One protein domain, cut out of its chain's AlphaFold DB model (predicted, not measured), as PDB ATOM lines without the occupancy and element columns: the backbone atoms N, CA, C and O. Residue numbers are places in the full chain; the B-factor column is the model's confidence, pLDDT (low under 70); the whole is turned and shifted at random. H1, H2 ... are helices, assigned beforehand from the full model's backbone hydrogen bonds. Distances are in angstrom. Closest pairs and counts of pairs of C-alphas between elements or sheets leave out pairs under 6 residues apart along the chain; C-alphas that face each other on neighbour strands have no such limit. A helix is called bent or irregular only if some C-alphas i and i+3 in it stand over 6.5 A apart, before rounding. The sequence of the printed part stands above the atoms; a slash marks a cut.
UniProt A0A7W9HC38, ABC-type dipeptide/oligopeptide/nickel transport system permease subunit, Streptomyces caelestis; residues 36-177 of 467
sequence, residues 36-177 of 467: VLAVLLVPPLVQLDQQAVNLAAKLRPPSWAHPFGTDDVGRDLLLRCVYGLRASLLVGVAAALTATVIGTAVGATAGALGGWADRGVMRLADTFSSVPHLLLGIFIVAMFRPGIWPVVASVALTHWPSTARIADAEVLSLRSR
ATOM      1  N   VAL A  36      69.140  84.844  94.513       85.12
ATOM      2  CA  VAL A  36      69.102  86.154  93.841       85.12
ATOM      3  C   VAL A  36      70.430  86.893  94.016       85.12
ATOM      4  O   VAL A  36      70.935  87.483  93.064       85.12
ATOM      5  N   LEU A  37      71.020  86.824  95.211       84.12
ATOM      6  CA  LEU A  37      72.309  87.431  95.521       84.12
ATOM      7  C   LEU A  37      73.436  86.793  94.695       84.12
ATOM      8  O   LEU A  37      74.189  87.512  94.046       84.12
ATOM      9  N   ALA A  38      73.501  85.461  94.632       80.00
ATOM     10  CA  ALA A  38      74.458  84.740  93.793       80.00
ATOM     11  C   ALA A  38      74.316  85.128  92.311       80.00
ATOM     12  O   ALA A  38      75.310  85.388  91.638       80.00
ATOM     13  N   VAL A  39      73.083  85.256  91.816       82.44
ATOM     14  CA  VAL A  39      72.798  85.683  90.438       82.44
ATOM     15  C   VAL A  39      73.240  87.122  90.148       82.44
ATOM     16  O   VAL A  39      73.657  87.406  89.024       82.44
ATOM     17  N   LEU A  40      73.148  88.037  91.120       81.19
ATOM     18  CA  LEU A  40      73.583  89.427  90.948       81.19
ATOM     19  C   LEU A  40      75.099  89.608  91.101       81.19
ATOM     20  O   LEU A  40      75.674  90.403  90.362       81.19
ATOM     21  N   LEU A  41      75.731  88.910  92.051       78.88
ATOM     22  CA  LEU A  41      77.137  89.123  92.419       78.88
ATOM     23  C   LEU A  41      78.126  88.272  91.620       78.88
ATOM     24  O   LEU A  41      79.179  88.776  91.252       78.88
ATOM     25  N   VAL A  42      77.815  87.014  91.304       77.00
ATOM     26  CA  VAL A  42      78.770  86.133  90.602       77.00
ATOM     27  C   VAL A  42      79.164  86.654  89.210       77.00
ATOM     28  O   VAL A  42      80.354  86.649  88.917       77.00
ATOM     29  N   PRO A  43      78.251  87.153  88.352       73.69
ATOM     30  CA  PRO A  43      78.631  87.633  87.024       73.69
ATOM     31  C   PRO A  43      79.593  88.836  86.984       73.69
ATOM     32  O   PRO A  43      80.484  88.828  86.139       73.69
ATOM     33  N   PRO A  44      79.442  89.890  87.820       73.81
ATOM     34  CA  PRO A  44      80.422  90.975  87.855       73.81
ATOM     35  C   PRO A  44      81.736  90.584  88.546       73.81
ATOM     36  O   PRO A  44      82.763  91.168  88.224       73.81
ATOM     37  N   LEU A  45      81.719  89.621  89.478       71.75
ATOM     38  CA  LEU A  45      82.912  89.181  90.219       71.75
ATOM     39  C   LEU A  45      83.743  88.132  89.466       71.75
ATOM     40  O   LEU A  45      84.963  88.116  89.589       71.75
ATOM     41  N   VAL A  46      83.095  87.257  88.698       74.12
ATOM     42  CA  VAL A  46      83.735  86.177  87.942       74.12
ATOM     43  C   VAL A  46      83.316  86.312  86.488       74.12
ATOM     44  O   VAL A  46      82.240  85.860  86.084       74.12
ATOM     45  N   GLN A  47      84.163  86.963  85.695       68.06
ATOM     46  CA  GLN A  47      83.980  87.048  84.251       68.06
ATOM     47  C   GLN A  47      84.179  85.654  83.657       68.06
ATOM     48  O   GLN A  47      85.256  85.068  83.748       68.06
ATOM     49  N   LEU A  48      83.110  85.101  83.088       65.31
ATOM     50  CA  LEU A  48      83.180  83.810  82.427       65.31
ATOM     51  C   LEU A  48      83.848  83.994  81.065       65.31
ATOM     52  O   LEU A  48      83.240  84.565  80.158       65.31
ATOM     53  N   ASP A  49      85.064  83.481  80.905       64.25
ATOM     54  CA  ASP A  49      85.640  83.324  79.576       64.25
ATOM     55  C   ASP A  49      84.913  82.172  78.863       64.25
ATOM     56  O   ASP A  49      85.101  80.991  79.164       64.25
ATOM     57  N   GLN A  50      84.011  82.519  77.942       61.38
ATOM     58  CA  GLN A  50      83.243  81.533  77.178       61.38
ATOM     59  C   GLN A  50      84.095  80.789  76.142       61.38
ATOM     60  O   GLN A  50      83.639  79.773  75.607       61.38
ATOM     61  N   GLN A  51      85.312  81.260  75.860       61.44
ATOM     62  CA  GLN A  51      86.220  80.652  74.891       61.44
ATOM     63  C   GLN A  51      87.313  79.801  75.538       61.44
ATOM     64  O   GLN A  51      87.875  78.949  74.853       61.44
ATOM     65  N   ALA A  52      87.540  79.926  76.847       63.25
ATOM     66  CA  ALA A  52      88.418  79.024  77.579       63.25
ATOM     67  C   ALA A  52      87.878  77.583  77.511       63.25
ATOM     68  O   ALA A  52      86.813  77.252  78.045       63.25
ATOM     69  N   VAL A  53      88.600  76.726  76.794       71.88
ATOM     70  CA  VAL A  53      88.344  75.289  76.667       71.88
ATOM     71  C   VAL A  53      89.463  74.561  77.396       71.88
ATOM     72  O   VAL A  53      90.634  74.783  77.100       71.88
ATOM     73  N   ASN A  54      89.114  73.677  78.332       74.81
ATOM     74  CA  ASN A  54      90.095  72.876  79.058       74.81
ATOM     75  C   ASN A  54      89.772  71.386  78.909       74.81
ATOM     76  O   ASN A  54      89.157  70.775  79.779       74.81
ATOM     77  N   LEU A  55      90.220  70.777  77.807       78.19
ATOM     78  CA  LEU A  55      89.971  69.356  77.541       78.19
ATOM     79  C   LEU A  55      90.562  68.424  78.614       78.19
ATOM     80  O   LEU A  55      90.023  67.342  78.833       78.19
ATOM     81  N   ALA A  56      91.609  68.849  79.333       77.69
ATOM     82  CA  ALA A  56      92.188  68.077  80.438       77.69
ATOM     83  C   ALA A  56      91.265  68.008  81.669       77.69
ATOM     84  O   ALA A  56      91.436  67.152  82.545       77.69
ATOM     85  N   ALA A  57      90.278  68.902  81.751       75.88
ATOM     86  CA  ALA A  57      89.268  68.938  82.797       75.88
ATOM     87  C   ALA A  57      87.886  68.466  82.327       75.88
ATOM     88  O   ALA A  57      86.900  68.770  82.985       75.88
ATOM     89  N   LYS A  58      87.788  67.717  81.224       86.25
ATOM     90  CA  LYS A  58      86.519  67.219  80.674       86.25
ATOM     91  C   LYS A  58      85.809  66.227  81.609       86.25
ATOM     92  O   LYS A  58      86.448  65.310  82.119       86.25
ATOM     93  N   LEU A  59      84.489  66.391  81.773       84.94
ATOM     94  CA  LEU A  59      83.591  65.463  82.490       84.94
ATOM     95  C   LEU A  59      84.096  65.048  83.885       84.94
ATOM     96  O   LEU A  59      83.968  63.891  84.295       84.94
ATOM     97  N   ARG A  60      84.694  65.986  84.626       86.94
ATOM     98  CA  ARG A  60      85.164  65.713  85.984       86.94
ATOM     99  C   ARG A  60      83.979  65.647  86.950       86.94
ATOM    100  O   ARG A  60      83.074  66.481  86.857       86.94
ATOM    101  N   PRO A  61      83.999  64.698  87.903       87.56
ATOM    102  CA  PRO A  61      82.975  64.615  88.932       87.56
ATOM    103  C   PRO A  61      83.010  65.846  89.863       87.56
ATOM    104  O   PRO A  61      84.003  66.586  89.882       87.56
ATOM    105  N   PRO A  62      81.944  66.066  90.655       90.19
ATOM    106  CA  PRO A  62      81.886  67.127  91.657       90.19
ATOM    107  C   PRO A  62      83.113  67.119  92.574       90.19
ATOM    108  O   PRO A  62      83.473  66.089  93.144       90.19
ATOM    109  N   SER A  63      83.756  68.272  92.723       89.12
ATOM    110  CA  SER A  63      84.941  68.457  93.567       89.12
ATOM    111  C   SER A  63      84.935  69.845  94.204       89.12
ATOM    112  O   SER A  63      84.181  70.718  93.795       89.12
ATOM    113  N   TRP A  64      85.797  70.094  95.190       84.50
ATOM    114  CA  TRP A  64      85.902  71.424  95.807       84.50
ATOM    115  C   TRP A  64      86.321  72.526  94.822       84.50
ATOM    116  O   TRP A  64      85.938  73.677  95.008       84.50
ATOM    117  N   ALA A  65      87.060  72.173  93.765       83.81
ATOM    118  CA  ALA A  65      87.407  73.092  92.683       83.81
ATOM    119  C   ALA A  65      86.244  73.314  91.698       83.81
ATOM    120  O   ALA A  65      86.088  74.413  91.180       83.81
ATOM    121  N   HIS A  66      85.416  72.286  91.476       84.12
ATOM    122  CA  HIS A  66      84.231  72.335  90.617       84.12
ATOM    123  C   HIS A  66      83.035  71.718  91.349       84.12
ATOM    124  O   HIS A  66      82.777  70.519  91.186       84.12
ATOM    125  N   PRO A  67      82.290  72.491  92.163       86.25
ATOM    126  CA  PRO A  67      81.255  71.940  93.040       86.25
ATOM    127  C   PRO A  67      80.164  71.159  92.302       86.25
ATOM    128  O   PRO A  67      79.601  70.223  92.862       86.25
ATOM    129  N   PHE A  68      79.870  71.522  91.049       86.94
ATOM    130  CA  PHE A  68      78.918  70.815  90.177       86.94
ATOM    131  C   PHE A  68      79.603  69.969  89.090       86.94
ATOM    132  O   PHE A  68      78.920  69.411  88.235       86.94
ATOM    133  N   GLY A  69      80.930  69.849  89.121       88.88
ATOM    134  CA  GLY A  69      81.721  69.214  88.070       88.88
ATOM    135  C   GLY A  69      81.909  70.105  86.839       88.88
ATOM    136  O   GLY A  69      81.622  71.308  86.858       88.88
ATOM    137  N   THR A  70      82.413  69.500  85.768       89.12
ATOM    138  CA  THR A  70      82.707  70.180  84.500       89.12
ATOM    139  C   THR A  70      81.930  69.590  83.327       89.12
ATOM    140  O   THR A  70      81.516  68.431  83.352       89.12
ATOM    141  N   ASP A  71      81.716  70.402  82.290       86.50
ATOM    142  CA  ASP A  71      81.029  69.984  81.067       86.50
ATOM    143  C   ASP A  71      81.919  69.146  80.120       86.50
ATOM    144  O   ASP A  71      83.066  68.785  80.415       86.50
ATOM    145  N   ASP A  72      81.372  68.822  78.950       85.00
ATOM    146  CA  ASP A  72      82.010  68.081  77.859       85.00
ATOM    147  C   ASP A  72      83.205  68.811  77.213       85.00
ATOM    148  O   ASP A  72      83.954  68.206  76.438       85.00
ATOM    149  N   VAL A  73      83.418  70.075  77.582       83.88
ATOM    150  CA  VAL A  73      84.490  70.967  77.118       83.88
ATOM    151  C   VAL A  73      85.385  71.425  78.297       83.88
ATOM    152  O   VAL A  73      86.310  72.223  78.126       83.88
ATOM    153  N   GLY A  74      85.152  70.881  79.498       81.62
ATOM    154  CA  GLY A  74      85.928  71.136  80.713       81.62
ATOM    155  C   GLY A  74      85.662  72.477  81.396       81.62
ATOM    156  O   GLY A  74      86.512  72.958  82.145       81.62
ATOM    157  N   ARG A  75      84.504  73.097  81.149       85.44
ATOM    158  CA  ARG A  75      84.078  74.345  81.801       85.44
ATOM    159  C   ARG A  75      83.263  74.060  83.061       85.44
ATOM    160  O   ARG A  75      82.550  73.062  83.132       85.44
ATOM    161  N   ASP A  76      83.328  74.964  84.035       86.75
ATOM    162  CA  ASP A  76      82.626  74.826  85.315       86.75
ATOM    163  C   ASP A  76      81.091  74.918  85.159       86.75
ATOM    164  O   ASP A  76      80.547  75.913  84.657       86.75
ATOM    165  N   LEU A  77      80.384  73.871  85.602       88.06
ATOM    166  CA  LEU A  77      78.925  73.774  85.500       88.06
ATOM    167  C   LEU A  77      78.185  74.688  86.484       88.06
ATOM    168  O   LEU A  77      77.114  75.197  86.143       88.06
ATOM    169  N   LEU A  78      78.730  74.935  87.681       86.88
ATOM    170  CA  LEU A  78      78.099  75.806  88.679       86.88
ATOM    171  C   LEU A  78      78.026  77.234  88.138       86.88
ATOM    172  O   LEU A  78      76.960  77.856  88.150       86.88
ATOM    173  N   LEU A  79      79.141  77.728  87.603       84.38
ATOM    174  CA  LEU A  79      79.210  79.050  86.992       84.38
ATOM    175  C   LEU A  79      78.254  79.173  85.796       84.38
ATOM    176  O   LEU A  79      77.499  80.145  85.713       84.38
ATOM    177  N   ARG A  80      78.194  78.166  84.913       85.00
ATOM    178  CA  ARG A  80      77.212  78.136  83.810       85.00
ATOM    179  C   ARG A  80      75.768  78.188  84.298       85.00
ATOM    180  O   ARG A  80      74.973  78.947  83.744       85.00
ATOM    181  N   CYS A  81      75.434  77.421  85.334       87.81
ATOM    182  CA  CYS A  81      74.105  77.436  85.941       87.81
ATOM    183  C   CYS A  81      73.752  78.825  86.483       87.81
ATOM    184  O   CYS A  81      72.649  79.306  86.234       87.81
ATOM    185  N   VAL A  82      74.681  79.508  87.159       86.81
ATOM    186  CA  VAL A  82      74.448  80.864  87.686       86.81
ATOM    187  C   VAL A  82      74.246  81.884  86.558       86.81
ATOM    188  O   VAL A  82      73.313  82.690  86.616       86.81
ATOM    189  N   TYR A  83      75.050  81.820  85.493       84.88
ATOM    190  CA  TYR A  83      74.882  82.679  84.315       84.88
ATOM    191  C   TYR A  83      73.560  82.407  83.571       84.88
ATOM    192  O   TYR A  83      72.862  83.351  83.186       84.88
ATOM    193  N   GLY A  84      73.166  81.140  83.414       85.81
ATOM    194  CA  GLY A  84      71.876  80.760  82.824       85.81
ATOM    195  C   GLY A  84      70.682  81.186  83.684       85.81
ATOM    196  O   GLY A  84      69.670  81.674  83.167       85.81
ATOM    197  N   LEU A  85      70.815  81.083  85.008       88.94
ATOM    198  CA  LEU A  85      69.806  81.535  85.961       88.94
ATOM    199  C   LEU A  85      69.628  83.058  85.911       88.94
ATOM    200  O   LEU A  85      68.491  83.531  85.928       88.94
ATOM    201  N   ARG A  86      70.716  83.828  85.759       86.19
ATOM    202  CA  ARG A  86      70.653  85.282  85.521       86.19
ATOM    203  C   ARG A  86      69.837  85.619  84.284       86.19
ATOM    204  O   ARG A  86      68.937  86.453  84.367       86.19
ATOM    205  N   ALA A  87      70.142  84.986  83.153       83.75
ATOM    206  CA  ALA A  87      69.416  85.223  81.908       83.75
ATOM    207  C   ALA A  87      67.922  84.893  82.068       83.75
ATOM    208  O   ALA A  87      67.070  85.701  81.705       83.75
ATOM    209  N   SER A  88      67.607  83.758  82.697       88.88
ATOM    210  CA  SER A  88      66.226  83.315  82.933       88.88
ATOM    211  C   SER A  88      65.452  84.268  83.853       88.88
ATOM    212  O   SER A  88      64.301  84.602  83.573       88.88
ATOM    213  N   LEU A  89      66.088  84.760  84.923       88.06
ATOM    214  CA  LEU A  89      65.500  85.748  85.832       88.06
ATOM    215  C   LEU A  89      65.276  87.095  85.145       88.06
ATOM    216  O   LEU A  89      64.202  87.674  85.295       88.06
ATOM    217  N   LEU A  90      66.248  87.580  84.367       85.81
ATOM    218  CA  LEU A  90      66.105  88.827  83.608       85.81
ATOM    219  C   LEU A  90      64.954  88.737  82.603       85.81
ATOM    220  O   LEU A  90      64.129  89.648  82.551       85.81
ATOM    221  N   VAL A  91      64.853  87.627  81.863       88.31
ATOM    222  CA  VAL A  91      63.733  87.364  80.945       88.31
ATOM    223  C   VAL A  91      62.409  87.346  81.695       88.31
ATOM    224  O   VAL A  91      61.474  88.035  81.289       88.31
ATOM    225  N   GLY A  92      62.324  86.601  82.800       89.31
ATOM    226  CA  GLY A  92      61.101  86.489  83.592       89.31
ATOM    227  C   GLY A  92      60.638  87.834  84.152       89.31
ATOM    228  O   GLY A  92      59.465  88.183  84.019       89.31
ATOM    229  N   VAL A  93      61.553  88.623  84.722       89.50
ATOM    230  CA  VAL A  93      61.250  89.956  85.265       89.50
ATOM    231  C   VAL A  93      60.858  90.925  84.152       89.50
ATOM    232  O   VAL A  93      59.835  91.599  84.274       89.50
ATOM    233  N   ALA A  94      61.618  90.984  83.057       90.31
ATOM    234  CA  ALA A  94      61.310  91.863  81.931       90.31
ATOM    235  C   ALA A  94      59.947  91.528  81.311       90.31
ATOM    236  O   ALA A  94      59.135  92.426  81.070       90.31
ATOM    237  N   ALA A  95      59.657  90.241  81.116       92.38
ATOM    238  CA  ALA A  95      58.376  89.788  80.596       92.38
ATOM    239  C   ALA A  95      57.224  90.103  81.555       92.38
ATOM    240  O   ALA A  95      56.210  90.646  81.123       92.38
ATOM    241  N   ALA A  96      57.386  89.833  82.855       90.50
ATOM    242  CA  ALA A  96      56.371  90.127  83.863       90.50
ATOM    243  C   ALA A  96      56.075  91.629  83.963       90.50
ATOM    244  O   ALA A  96      54.907  92.022  84.002       90.50
ATOM    245  N   LEU A  97      57.106  92.479  83.955       93.25
ATOM    246  CA  LEU A  97      56.945  93.934  83.960       93.25
ATOM    247  C   LEU A  97      56.219  94.409  82.703       93.25
ATOM    248  O   LEU A  97      55.253  95.162  82.806       93.25
ATOM    249  N   THR A  98      56.627  93.925  81.530       92.38
ATOM    250  CA  THR A  98      56.014  94.310  80.251       92.38
ATOM    251  C   THR A  98      54.553  93.857  80.179       92.38
ATOM    252  O   THR A  98      53.672  94.668  79.885       92.38
ATOM    253  N   ALA A  99      54.262  92.605  80.551       92.75
ATOM    254  CA  ALA A  99      52.902  92.072  80.655       92.75
ATOM    255  C   ALA A  99      52.043  92.884  81.629       92.75
ATOM    256  O   ALA A  99      50.870  93.143  81.366       92.75
ATOM    257  N   THR A 100      52.625  93.292  82.760       91.44
ATOM    258  CA  THR A 100      51.925  94.068  83.785       91.44
ATOM    259  C   THR A 100      51.626  95.474  83.297       91.44
ATOM    260  O   THR A 100      50.498  95.933  83.452       91.44
ATOM    261  N   VAL A 101      52.582  96.154  82.668       93.75
ATOM    262  CA  VAL A 101      52.378  97.498  82.112       93.75
ATOM    263  C   VAL A 101      51.301  97.478  81.028       93.75
ATOM    264  O   VAL A 101      50.361  98.269  81.099       93.75
ATOM    265  N   ILE A 102      51.381  96.546  80.075       93.81
ATOM    266  CA  ILE A 102      50.388  96.417  78.998       93.81
ATOM    267  C   ILE A 102      49.025  96.030  79.577       93.81
ATOM    268  O   ILE A 102      48.028  96.704  79.322       93.81
ATOM    269  N   GLY A 103      48.980  94.983  80.403       93.25
ATOM    270  CA  GLY A 103      47.746  94.483  80.996       93.25
ATOM    271  C   GLY A 103      47.054  95.535  81.859       93.25
ATOM    272  O   GLY A 103      45.869  95.788  81.676       93.25
ATOM    273  N   THR A 104      47.783  96.216  82.745       89.75
ATOM    274  CA  THR A 104      47.203  97.281  83.581       89.75
ATOM    275  C   THR A 104      46.738  98.475  82.760       89.75
ATOM    276  O   THR A 104      45.652  98.982  83.026       89.75
ATOM    277  N   ALA A 105      47.495  98.904  81.744       90.56
ATOM    278  CA  ALA A 105      47.074  99.991  80.865       90.56
ATOM    279  C   ALA A 105      45.778  99.633  80.126       90.56
ATOM    280  O   ALA A 105      44.826 100.415  80.151       90.56
ATOM    281  N   VAL A 106      45.705  98.444  79.526       92.50
ATOM    282  CA  VAL A 106      44.519  97.984  78.789       92.50
ATOM    283  C   VAL A 106      43.331  97.771  79.730       92.50
ATOM    284  O   VAL A 106      42.265  98.338  79.496       92.50
ATOM    285  N   GLY A 107      43.519  97.037  80.829       90.56
ATOM    286  CA  GLY A 107      42.474  96.731  81.808       90.56
ATOM    287  C   GLY A 107      41.929  97.968  82.518       90.56
ATOM    288  O   GLY A 107      40.718  98.153  82.597       90.56
ATOM    289  N   ALA A 108      42.798  98.888  82.947       86.75
ATOM    290  CA  ALA A 108      42.347 100.133  83.565       86.75
ATOM    291  C   ALA A 108      41.618 101.045  82.567       86.75
ATOM    292  O   ALA A 108      40.690 101.766  82.939       86.75
ATOM    293  N   THR A 109      42.021 101.023  81.292       86.31
ATOM    294  CA  THR A 109      41.343 101.780  80.230       86.31
ATOM    295  C   THR A 109      39.963 101.189  79.942       86.31
ATOM    296  O   THR A 109      39.000 101.958  79.886       86.31
ATOM    297  N   ALA A 110      39.859  99.861  79.831       87.62
ATOM    298  CA  ALA A 110      38.608  99.129  79.636       87.62
ATOM    299  C   ALA A 110      37.621  99.379  80.786       87.62
ATOM    300  O   ALA A 110      36.538  99.914  80.538       87.62
ATOM    301  N   GLY A 111      38.035  99.158  82.036       83.81
ATOM    302  CA  GLY A 111      37.178  99.361  83.208       83.81
ATOM    303  C   GLY A 111      36.764 100.815  83.433       83.81
ATOM    304  O   GLY A 111      35.656 101.096  83.903       83.81
ATOM    305  N   ALA A 112      37.616 101.772  83.043       81.06
ATOM    306  CA  ALA A 112      37.286 103.195  83.114       81.06
ATOM    307  C   ALA A 112      36.212 103.594  82.090       81.06
ATOM    308  O   ALA A 112      35.322 104.381  82.419       81.06
ATOM    309  N   LEU A 113      36.287 103.067  80.863       80.44
ATOM    310  CA  LEU A 113      35.294 103.327  79.816       80.44
ATOM    311  C   LEU A 113      33.982 102.577  80.109       80.44
ATOM    312  O   LEU A 113      32.896 103.155  80.014       80.44
ATOM    313  N   GLY A 114      34.077 101.323  80.555       80.62
ATOM    314  CA  GLY A 114      32.945 100.433  80.793       80.62
ATOM    315  C   GLY A 114      32.090 100.179  79.541       80.62
ATOM    316  O   GLY A 114      32.391 100.614  78.428       80.62
ATOM    317  N   GLY A 115      30.971  99.474  79.719       84.75
ATOM    318  CA  GLY A 115      29.955  99.320  78.674       84.75
ATOM    319  C   GLY A 115      30.399  98.440  77.500       84.75
ATOM    320  O   GLY A 115      30.782  97.289  77.688       84.75
ATOM    321  N   TRP A 116      30.258  98.936  76.266       80.44
ATOM    322  CA  TRP A 116      30.560  98.155  75.054       80.44
ATOM    323  C   TRP A 116      32.066  98.005  74.802       80.44
ATOM    324  O   TRP A 116      32.497  96.925  74.406       80.44
ATOM    325  N   ALA A 117      32.860  99.041  75.100       82.06
ATOM    326  CA  ALA A 117      34.316  99.011  74.949       82.06
ATOM    327  C   ALA A 117      34.958  97.963  75.871       82.06
ATOM    328  O   ALA A 117      35.755  97.151  75.416       82.06
ATOM    329  N   ASP A 118      34.541  97.933  77.137       86.12
ATOM    330  CA  ASP A 118      34.976  96.929  78.112       86.12
ATOM    331  C   ASP A 118      34.656  95.497  77.644       86.12
ATOM    332  O   ASP A 118      35.546  94.659  77.512       86.12
ATOM    333  N   ARG A 119      33.405  95.246  77.235       88.19
ATOM    334  CA  ARG A 119      33.003  93.942  76.676       88.19
ATOM    335  C   ARG A 119      33.815  93.537  75.445       88.19
ATOM    336  O   ARG A 119      34.105  92.356  75.289       88.19
ATOM    337  N   GLY A 120      34.163  94.486  74.575       92.75
ATOM    338  CA  GLY A 120      35.009  94.231  73.406       92.75
ATOM    339  C   GLY A 120      36.428  93.817  73.795       92.75
ATOM    340  O   GLY A 120      36.923  92.798  73.316       92.75
ATOM    341  N   VAL A 121      37.055  94.559  74.713       91.56
ATOM    342  CA  VAL A 121      38.414  94.268  75.198       91.56
ATOM    343  C   VAL A 121      38.468  92.934  75.942       91.56
ATOM    344  O   VAL A 121      39.368  92.136  75.687       91.56
ATOM    345  N   MET A 122      37.497  92.657  76.815       91.00
ATOM    346  CA  MET A 122      37.456  91.396  77.561       91.00
ATOM    347  C   MET A 122      37.188  90.196  76.651       91.00
ATOM    348  O   MET A 122      37.822  89.160  76.821       91.00
ATOM    349  N   ARG A 123      36.361  90.349  75.606       92.62
ATOM    350  CA  ARG A 123      36.206  89.304  74.581       92.62
ATOM    351  C   ARG A 123      37.505  89.027  73.836       92.62
ATOM    352  O   ARG A 123      37.845  87.865  73.655       92.62
ATOM    353  N   LEU A 124      38.240  90.067  73.439       92.12
ATOM    354  CA  LEU A 124      39.539  89.897  72.787       92.12
ATOM    355  C   LEU A 124      40.521  89.161  73.714       92.12
ATOM    356  O   LEU A 124      41.176  88.210  73.296       92.12
ATOM    357  N   ALA A 125      40.579  89.558  74.987       92.31
ATOM    358  CA  ALA A 125      41.391  88.904  76.011       92.31
ATOM    359  C   ALA A 125      41.022  87.417  76.199       92.31
ATOM    360  O   ALA A 125      41.915  86.573  76.352       92.31
ATOM    361  N   ASP A 126      39.731  87.080  76.147       91.44
ATOM    362  CA  ASP A 126      39.240  85.701  76.214       91.44
ATOM    363  C   ASP A 126      39.610  84.896  74.956       91.44
ATOM    364  O   ASP A 126      40.030  83.745  75.077       91.44
ATOM    365  N   THR A 127      39.563  85.498  73.759       91.75
ATOM    366  CA  THR A 127      40.027  84.865  72.511       91.75
ATOM    367  C   THR A 127      41.511  84.519  72.583       91.75
ATOM    368  O   THR A 127      41.877  83.375  72.318       91.75
ATOM    369  N   PHE A 128      42.364  85.444  73.033       89.00
ATOM    370  CA  PHE A 128      43.788  85.153  73.249       89.00
ATOM    371  C   PHE A 128      44.002  84.051  74.294       89.00
ATOM    372  O   PHE A 128      44.865  83.196  74.118       89.00
ATOM    373  N   SER A 129      43.195  84.041  75.360       89.44
ATOM    374  CA  SER A 129      43.296  83.042  76.434       89.44
ATOM    375  C   SER A 129      42.770  81.655  76.044       89.44
ATOM    376  O   SER A 129      43.074  80.684  76.735       89.44
ATOM    377  N   SER A 130      41.978  81.542  74.971       93.06
ATOM    378  CA  SER A 130      41.500  80.248  74.466       93.06
ATOM    379  C   SER A 130      42.590  79.434  73.766       93.06
ATOM    380  O   SER A 130      42.497  78.208  73.713       93.06
ATOM    381  N   VAL A 131      43.642  80.095  73.268       92.06
ATOM    382  CA  VAL A 131      44.793  79.420  72.670       92.06
ATOM    383  C   VAL A 131      45.742  78.989  73.792       92.06
ATOM    384  O   VAL A 131      46.095  79.814  74.639       92.06
ATOM    385  N   PRO A 132      46.207  77.727  73.822       91.81
ATOM    386  CA  PRO A 132      47.204  77.296  74.791       91.81
ATOM    387  C   PRO A 132      48.454  78.182  74.729       91.81
ATOM    388  O   PRO A 132      49.115  78.270  73.694       91.81
ATOM    389  N   HIS A 133      48.792  78.824  75.850       88.81
ATOM    390  CA  HIS A 133      49.870  79.818  75.914       88.81
ATOM    391  C   HIS A 133      51.227  79.278  75.434       88.81
ATOM    392  O   HIS A 133      51.991  80.026  74.837       88.81
ATOM    393  N   LEU A 134      51.512  77.985  75.647       92.44
ATOM    394  CA  LEU A 134      52.732  77.340  75.149       92.44
ATOM    395  C   LEU A 134      52.771  77.289  73.619       92.44
ATOM    396  O   LEU A 134      53.802  77.602  73.034       92.44
ATOM    397  N   LEU A 135      51.652  76.945  72.970       94.50
ATOM    398  CA  LEU A 135      51.572  76.870  71.508       94.50
ATOM    399  C   LEU A 135      51.741  78.254  70.886       94.50
ATOM    400  O   LEU A 135      52.580  78.436  70.007       94.50
ATOM    401  N   LEU A 136      50.993  79.240  71.395       91.25
ATOM    402  CA  LEU A 136      51.131  80.630  70.963       91.25
ATOM    403  C   LEU A 136      52.556  81.138  71.215       91.25
ATOM    404  O   LEU A 136      53.132  81.827  70.378       91.25
ATOM    405  N   GLY A 137      53.144  80.757  72.349       91.75
ATOM    406  CA  GLY A 137      54.470  81.202  72.730       91.75
ATOM    407  C   GLY A 137      55.582  80.662  71.830       91.75
ATOM    408  O   GLY A 137      56.451  81.438  71.426       91.75
ATOM    409  N   ILE A 138      55.532  79.372  71.485       92.75
ATOM    410  CA  ILE A 138      56.473  78.731  70.551       92.75
ATOM    411  C   ILE A 138      56.301  79.307  69.145       92.75
ATOM    412  O   ILE A 138      57.299  79.621  68.505       92.75
ATOM    413  N   PHE A 139      55.059  79.509  68.688       93.88
ATOM    414  CA  PHE A 139      54.775  80.127  67.391       93.88
ATOM    415  C   PHE A 139      55.408  81.519  67.269       93.88
ATOM    416  O   PHE A 139      56.098  81.804  66.292       93.88
ATOM    417  N   ILE A 140      55.239  82.363  68.293       91.56
ATOM    418  CA  ILE A 140      55.856  83.694  68.331       91.56
ATOM    419  C   ILE A 140      57.377  83.560  68.286       91.56
ATOM    420  O   ILE A 140      58.008  84.154  67.423       91.56
ATOM    421  N   VAL A 141      57.982  82.764  69.171       93.56
ATOM    422  CA  VAL A 141      59.450  82.638  69.233       93.56
ATOM    423  C   VAL A 141      60.035  82.103  67.921       93.56
ATOM    424  O   VAL A 141      61.090  82.578  67.513       93.56
ATOM    425  N   ALA A 142      59.348  81.183  67.240       93.25
ATOM    426  CA  ALA A 142      59.781  80.622  65.960       93.25
ATOM    427  C   ALA A 142      59.695  81.616  64.786       93.25
ATOM    428  O   ALA A 142      60.441  81.484  63.820       93.25
ATOM    429  N   MET A 143      58.808  82.614  64.860       94.06
ATOM    430  CA  MET A 143      58.650  83.639  63.822       94.06
ATOM    431  C   MET A 143      59.769  84.697  63.850       94.06
ATOM    432  O   MET A 143      60.029  85.351  62.841       94.06
ATOM    433  N   PHE A 144      60.439  84.882  64.990       92.50
ATOM    434  CA  PHE A 144      61.493  85.887  65.156       92.50
ATOM    435  C   PHE A 144      62.895  85.266  65.155       92.50
ATOM    436  O   PHE A 144      63.086  84.074  65.386       92.50
ATOM    437  N   ARG A 145      63.918  86.101  64.926       90.31
ATOM    438  CA  ARG A 145      65.319  85.663  65.019       90.31
ATOM    439  C   ARG A 145      65.648  85.176  66.438       90.31
ATOM    440  O   ARG A 145      65.185  85.803  67.393       90.31
ATOM    441  N   PRO A 146      66.505  84.148  66.594       86.94
ATOM    442  CA  PRO A 146      66.944  83.678  67.904       86.94
ATOM    443  C   PRO A 146      67.476  84.824  68.770       86.94
ATOM    444  O   PRO A 146      68.372  85.564  68.363       86.94
ATOM    445  N   GLY A 147      66.904  84.983  69.962       87.31
ATOM    446  CA  GLY A 147      67.264  86.053  70.881       87.31
ATOM    447  C   GLY A 147      66.399  86.070  72.137       87.31
ATOM    448  O   GLY A 147      65.421  85.337  72.267       87.31
ATOM    449  N   ILE A 148      66.763  86.947  73.069       87.00
ATOM    450  CA  ILE A 148      66.076  87.115  74.358       87.00
ATOM    451  C   ILE A 148      64.750  87.878  74.175       87.00
ATOM    452  O   ILE A 148      63.745  87.570  74.815       87.00
ATOM    453  N   TRP A 149      64.725  88.851  73.258       89.62
ATOM    454  CA  TRP A 149      63.576  89.727  73.022       89.62
ATOM    455  C   TRP A 149      62.303  89.006  72.546       89.62
ATOM    456  O   TRP A 149      61.245  89.297  73.104       89.62
ATOM    457  N   PRO A 150      62.355  88.038  71.609       92.62
ATOM    458  CA  PRO A 150      61.172  87.266  71.221       92.62
ATOM    459  C   PRO A 150      60.554  86.478  72.371       92.62
ATOM    460  O   PRO A 150      59.332  86.409  72.479       92.62
ATOM    461  N   VAL A 151      61.382  85.925  73.263       92.12
ATOM    462  CA  VAL A 151      60.908  85.200  74.450       92.12
ATOM    463  C   VAL A 151      60.178  86.156  75.393       92.12
ATOM    464  O   VAL A 151      59.071  85.860  75.841       92.12
ATOM    465  N   VAL A 152      60.749  87.340  75.639       91.88
ATOM    466  CA  VAL A 152      60.120  88.381  76.467       91.88
ATOM    467  C   VAL A 152      58.791  88.845  75.862       91.88
ATOM    468  O   VAL A 152      57.787  88.906  76.573       91.88
ATOM    469  N   ALA A 153      58.761  89.131  74.558       91.06
ATOM    470  CA  ALA A 153      57.558  89.568  73.849       91.06
ATOM    471  C   ALA A 153      56.461  88.491  73.860       91.06
ATOM    472  O   ALA A 153      55.298  88.791  74.122       91.06
ATOM    473  N   SER A 154      56.845  87.233  73.646       93.50
ATOM    474  CA  SER A 154      55.966  86.064  73.684       93.50
ATOM    475  C   SER A 154      55.293  85.888  75.049       93.50
ATOM    476  O   SER A 154      54.062  85.807  75.148       93.50
ATOM    477  N   VAL A 155      56.072  85.922  76.133       92.12
ATOM    478  CA  VAL A 155      55.534  85.822  77.499       92.12
ATOM    479  C   VAL A 155      54.659  87.036  77.830       92.12
ATOM    480  O   VAL A 155      53.578  86.875  78.397       92.12
ATOM    481  N   ALA A 156      55.064  88.245  77.429       91.25
ATOM    482  CA  ALA A 156      54.271  89.450  77.657       91.25
ATOM    483  C   ALA A 156      52.907  89.404  76.945       91.25
ATOM    484  O   ALA A 156      51.880  89.715  77.556       91.25
ATOM    485  N   LEU A 157      52.884  88.957  75.686       90.81
ATOM    486  CA  LEU A 157      51.671  88.856  74.872       90.81
ATOM    487  C   LEU A 157      50.732  87.726  75.326       90.81
ATOM    488  O   LEU A 157      49.520  87.810  75.151       90.81
ATOM    489  N   THR A 158      51.264  86.677  75.940       91.62
ATOM    490  CA  THR A 158      50.445  85.572  76.463       91.62
ATOM    491  C   THR A 158      49.874  85.868  77.851       91.62
ATOM    492  O   THR A 158      48.784  85.402  78.175       91.62
ATOM    493  N   HIS A 159      50.566  86.665  78.675       91.75
ATOM    494  CA  HIS A 159      50.189  86.882  80.079       91.75
ATOM    495  C   HIS A 159      49.446  88.200  80.352       91.75
ATOM    496  O   HIS A 159      48.793  88.317  81.396       91.75
ATOM    497  N   TRP A 160      49.463  89.177  79.433       93.94
ATOM    498  CA  TRP A 160      48.721  90.435  79.616       93.94
ATOM    499  C   TRP A 160      47.204  90.275  79.873       93.94
ATOM    500  O   TRP A 160      46.694  91.078  80.659       93.94
ATOM    501  N   PRO A 161      46.461  89.276  79.328       93.12
ATOM    502  CA  PRO A 161      45.014  89.161  79.552       93.12
ATOM    503  C   PRO A 161      44.649  88.899  81.017       93.12
ATOM    504  O   PRO A 161      43.596  89.328  81.492       93.12
ATOM    505  N   SER A 162      45.510  88.180  81.744       89.50
ATOM    506  CA  SER A 162      45.320  87.903  83.172       89.50
ATOM    507  C   SER A 162      45.462  89.189  83.987       89.50
ATOM    508  O   SER A 162      44.563  89.562  84.743       89.50
ATOM    509  N   THR A 163      46.543  89.936  83.752       89.00
ATOM    510  CA  THR A 163      46.791  91.212  84.429       89.00
ATOM    511  C   THR A 163      45.746  92.273  84.064       89.00
ATOM    512  O   THR A 163      45.323  93.035  84.932       89.00
ATOM    513  N   ALA A 164      45.266  92.292  82.815       91.81
ATOM    514  CA  ALA A 164      44.198  93.189  82.379       91.81
ATOM    515  C   ALA A 164      42.879  92.946  83.115       91.81
ATOM    516  O   ALA A 164      42.266  93.905  83.579       91.81
ATOM    517  N   ARG A 165      42.478  91.684  83.300       90.25
ATOM    518  CA  ARG A 165      41.265  91.331  84.056       90.25
ATOM    519  C   ARG A 165      41.344  91.742  85.525       90.25
ATOM    520  O   ARG A 165      40.353  92.193  86.088       90.25
ATOM    521  N   ILE A 166      42.518  91.618  86.145       87.12
ATOM    522  CA  ILE A 166      42.729  92.060  87.533       87.12
ATOM    523  C   ILE A 166      42.611  93.586  87.632       87.12
ATOM    524  O   ILE A 166      41.911  94.092  88.508       87.12
ATOM    525  N   ALA A 167      43.269  94.316  86.728       88.44
ATOM    526  CA  ALA A 167      43.214  95.776  86.703       88.44
ATOM    527  C   ALA A 167      41.792  96.294  86.432       88.44
ATOM    528  O   ALA A 167      41.344  97.226  87.099       88.44
ATOM    529  N   ASP A 168      41.073  95.666  85.500       86.62
ATOM    530  CA  ASP A 168      39.668  95.963  85.223       86.62
ATOM    531  C   ASP A 168      38.783  95.739  86.460       86.62
ATOM    532  O   ASP A 168      38.061  96.647  86.879       86.62
ATOM    533  N   ALA A 169      38.908  94.581  87.118       86.06
ATOM    534  CA  ALA A 169      38.132  94.259  88.314       86.06
ATOM    535  C   ALA A 169      38.353  95.271  89.453       86.06
ATOM    536  O   ALA A 169      37.400  95.626  90.156       86.06
ATOM    537  N   GLU A 170      39.580  95.770  89.621       85.06
ATOM    538  CA  GLU A 170      39.885  96.806  90.611       85.06
ATOM    539  C   GLU A 170      39.261  98.154  90.227       85.06
ATOM    540  O   GLU A 170      38.629  98.808  91.060       85.06
ATOM    541  N   VAL A 171      39.342  98.556  88.954       83.00
ATOM    542  CA  VAL A 171      38.701  99.794  88.479       83.00
ATOM    543  C   VAL A 171      37.178  99.718  88.602       83.00
ATOM    544  O   VAL A 171      36.542 100.677  89.055       83.00
ATOM    545  N   LEU A 172      36.579  98.571  88.284       81.06
ATOM    546  CA  LEU A 172      35.150  98.330  88.458       81.06
ATOM    547  C   LEU A 172      34.748  98.357  89.942       81.06
ATOM    548  O   LEU A 172      33.719  98.939  90.302       81.06
ATOM    549  N   SER A 173      35.579  97.781  90.817       78.19
ATOM    550  CA  SER A 173      35.407  97.834  92.272       78.19
ATOM    551  C   SER A 173      35.413  99.276  92.775       78.19
ATOM    552  O   SER A 173      34.478  99.684  93.474       78.19
ATOM    553  N   LEU A 174      36.395 100.080  92.351       76.38
ATOM    554  CA  LEU A 174      36.498 101.503  92.684       76.38
ATOM    555  C   LEU A 174      35.270 102.283  92.209       76.38
ATOM    556  O   LEU A 174      34.704 103.049  92.988       76.38
ATOM    557  N   ARG A 175      34.797 102.024  90.984       66.88
ATOM    558  CA  ARG A 175      33.594 102.647  90.408       66.88
ATOM    559  C   ARG A 175      32.322 102.379  91.217       66.88
ATOM    560  O   ARG A 175      31.415 103.203  91.194       66.88
ATOM    561  N   SER A 176      32.254 101.254  91.927       66.69
ATOM    562  CA  SER A 176      31.104 100.874  92.760       66.69
ATOM    563  C   SER A 176      31.139 101.436  94.190       66.69
ATOM    564  O   SER A 176      30.298 101.068  95.020       66.69
ATOM    565  N   ARG A 177      32.127 102.281  94.522       72.88
ATOM    566  CA  ARG A 177      32.269 102.845  95.868       72.88
ATOM    567  C   ARG A 177      31.337 104.052  96.077       72.88
ATOM    568  O   ARG A 177      31.236 104.914  95.207       72.88
TER     569      ARG A 177
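AT A GLANCE: This is residues 36 to 177 of the 467 residues of the protein "ABC-type dipeptide/oligopeptide/nickel transport system permease subunit" of Streptomyces caelestis (UniProt A0A7W9HC38). One long helix, H2, is the spine of a rod; H1 crosses it near its beginning, and past its far end H3 folds back, followed by H4 and the bent H5, whose arms H5a and H5b pack on H2. The loop of residues 46 to 76 makes the other end. The printed part has 142 residues with five named helices, H1 to H5 in order, and no named strand: all helix. It is only just extended, close to loose, with a radius of gyration of the C-alphas of 21.8 A and spans of 70 by 33 by 21 A.

HOW THE PARTS SIT: Start at H1, residues 36 to 45, only just irregular: C-alphas 40 and 43 are 6.6 A apart. It touches H2, residues 77 to 113, at a steep tilt of 56 degrees; the closest C-alphas, Val 39 and Arg 86, are 5.4 A apart. H2 and H3, residues 115 to 130, form a hairpin at a shallow tilt of 28 degrees, with closest C-alphas Ala 110 and Asp 118 at 4.5 A. By its hydrogen bonds H5, residues 148 to 175, was assigned as one helix, but it is bent: C-alphas 158 and 161 are 7.2 A apart, and its arms, H5a to residue 158 and H5b from 161, stand at 49 degrees. H4, residues 133 to 143, touches H5a, closest at C-alphas Gly 137 and Ser 154, 5.2 A. H2, H3 and H5b form an up-and-down bundle, each running against the one before. In H1, 4 of 6 O i to N i+4 pairs are within hydrogen-bond range; in H2, H3, H4, H5a and H5b every pair is.

IN THESE COORDINATES: Find C-alpha 77 at (78.925, 73.774, 85.500); H2 runs 53.0 A to C-alpha 113 at (35.294, 103.327, 79.816).

THE WHOLE: The printed part has no cut; the link H1 to H2 is long, and residues 47 to 52 and 175 to 176 are under pLDDT 70.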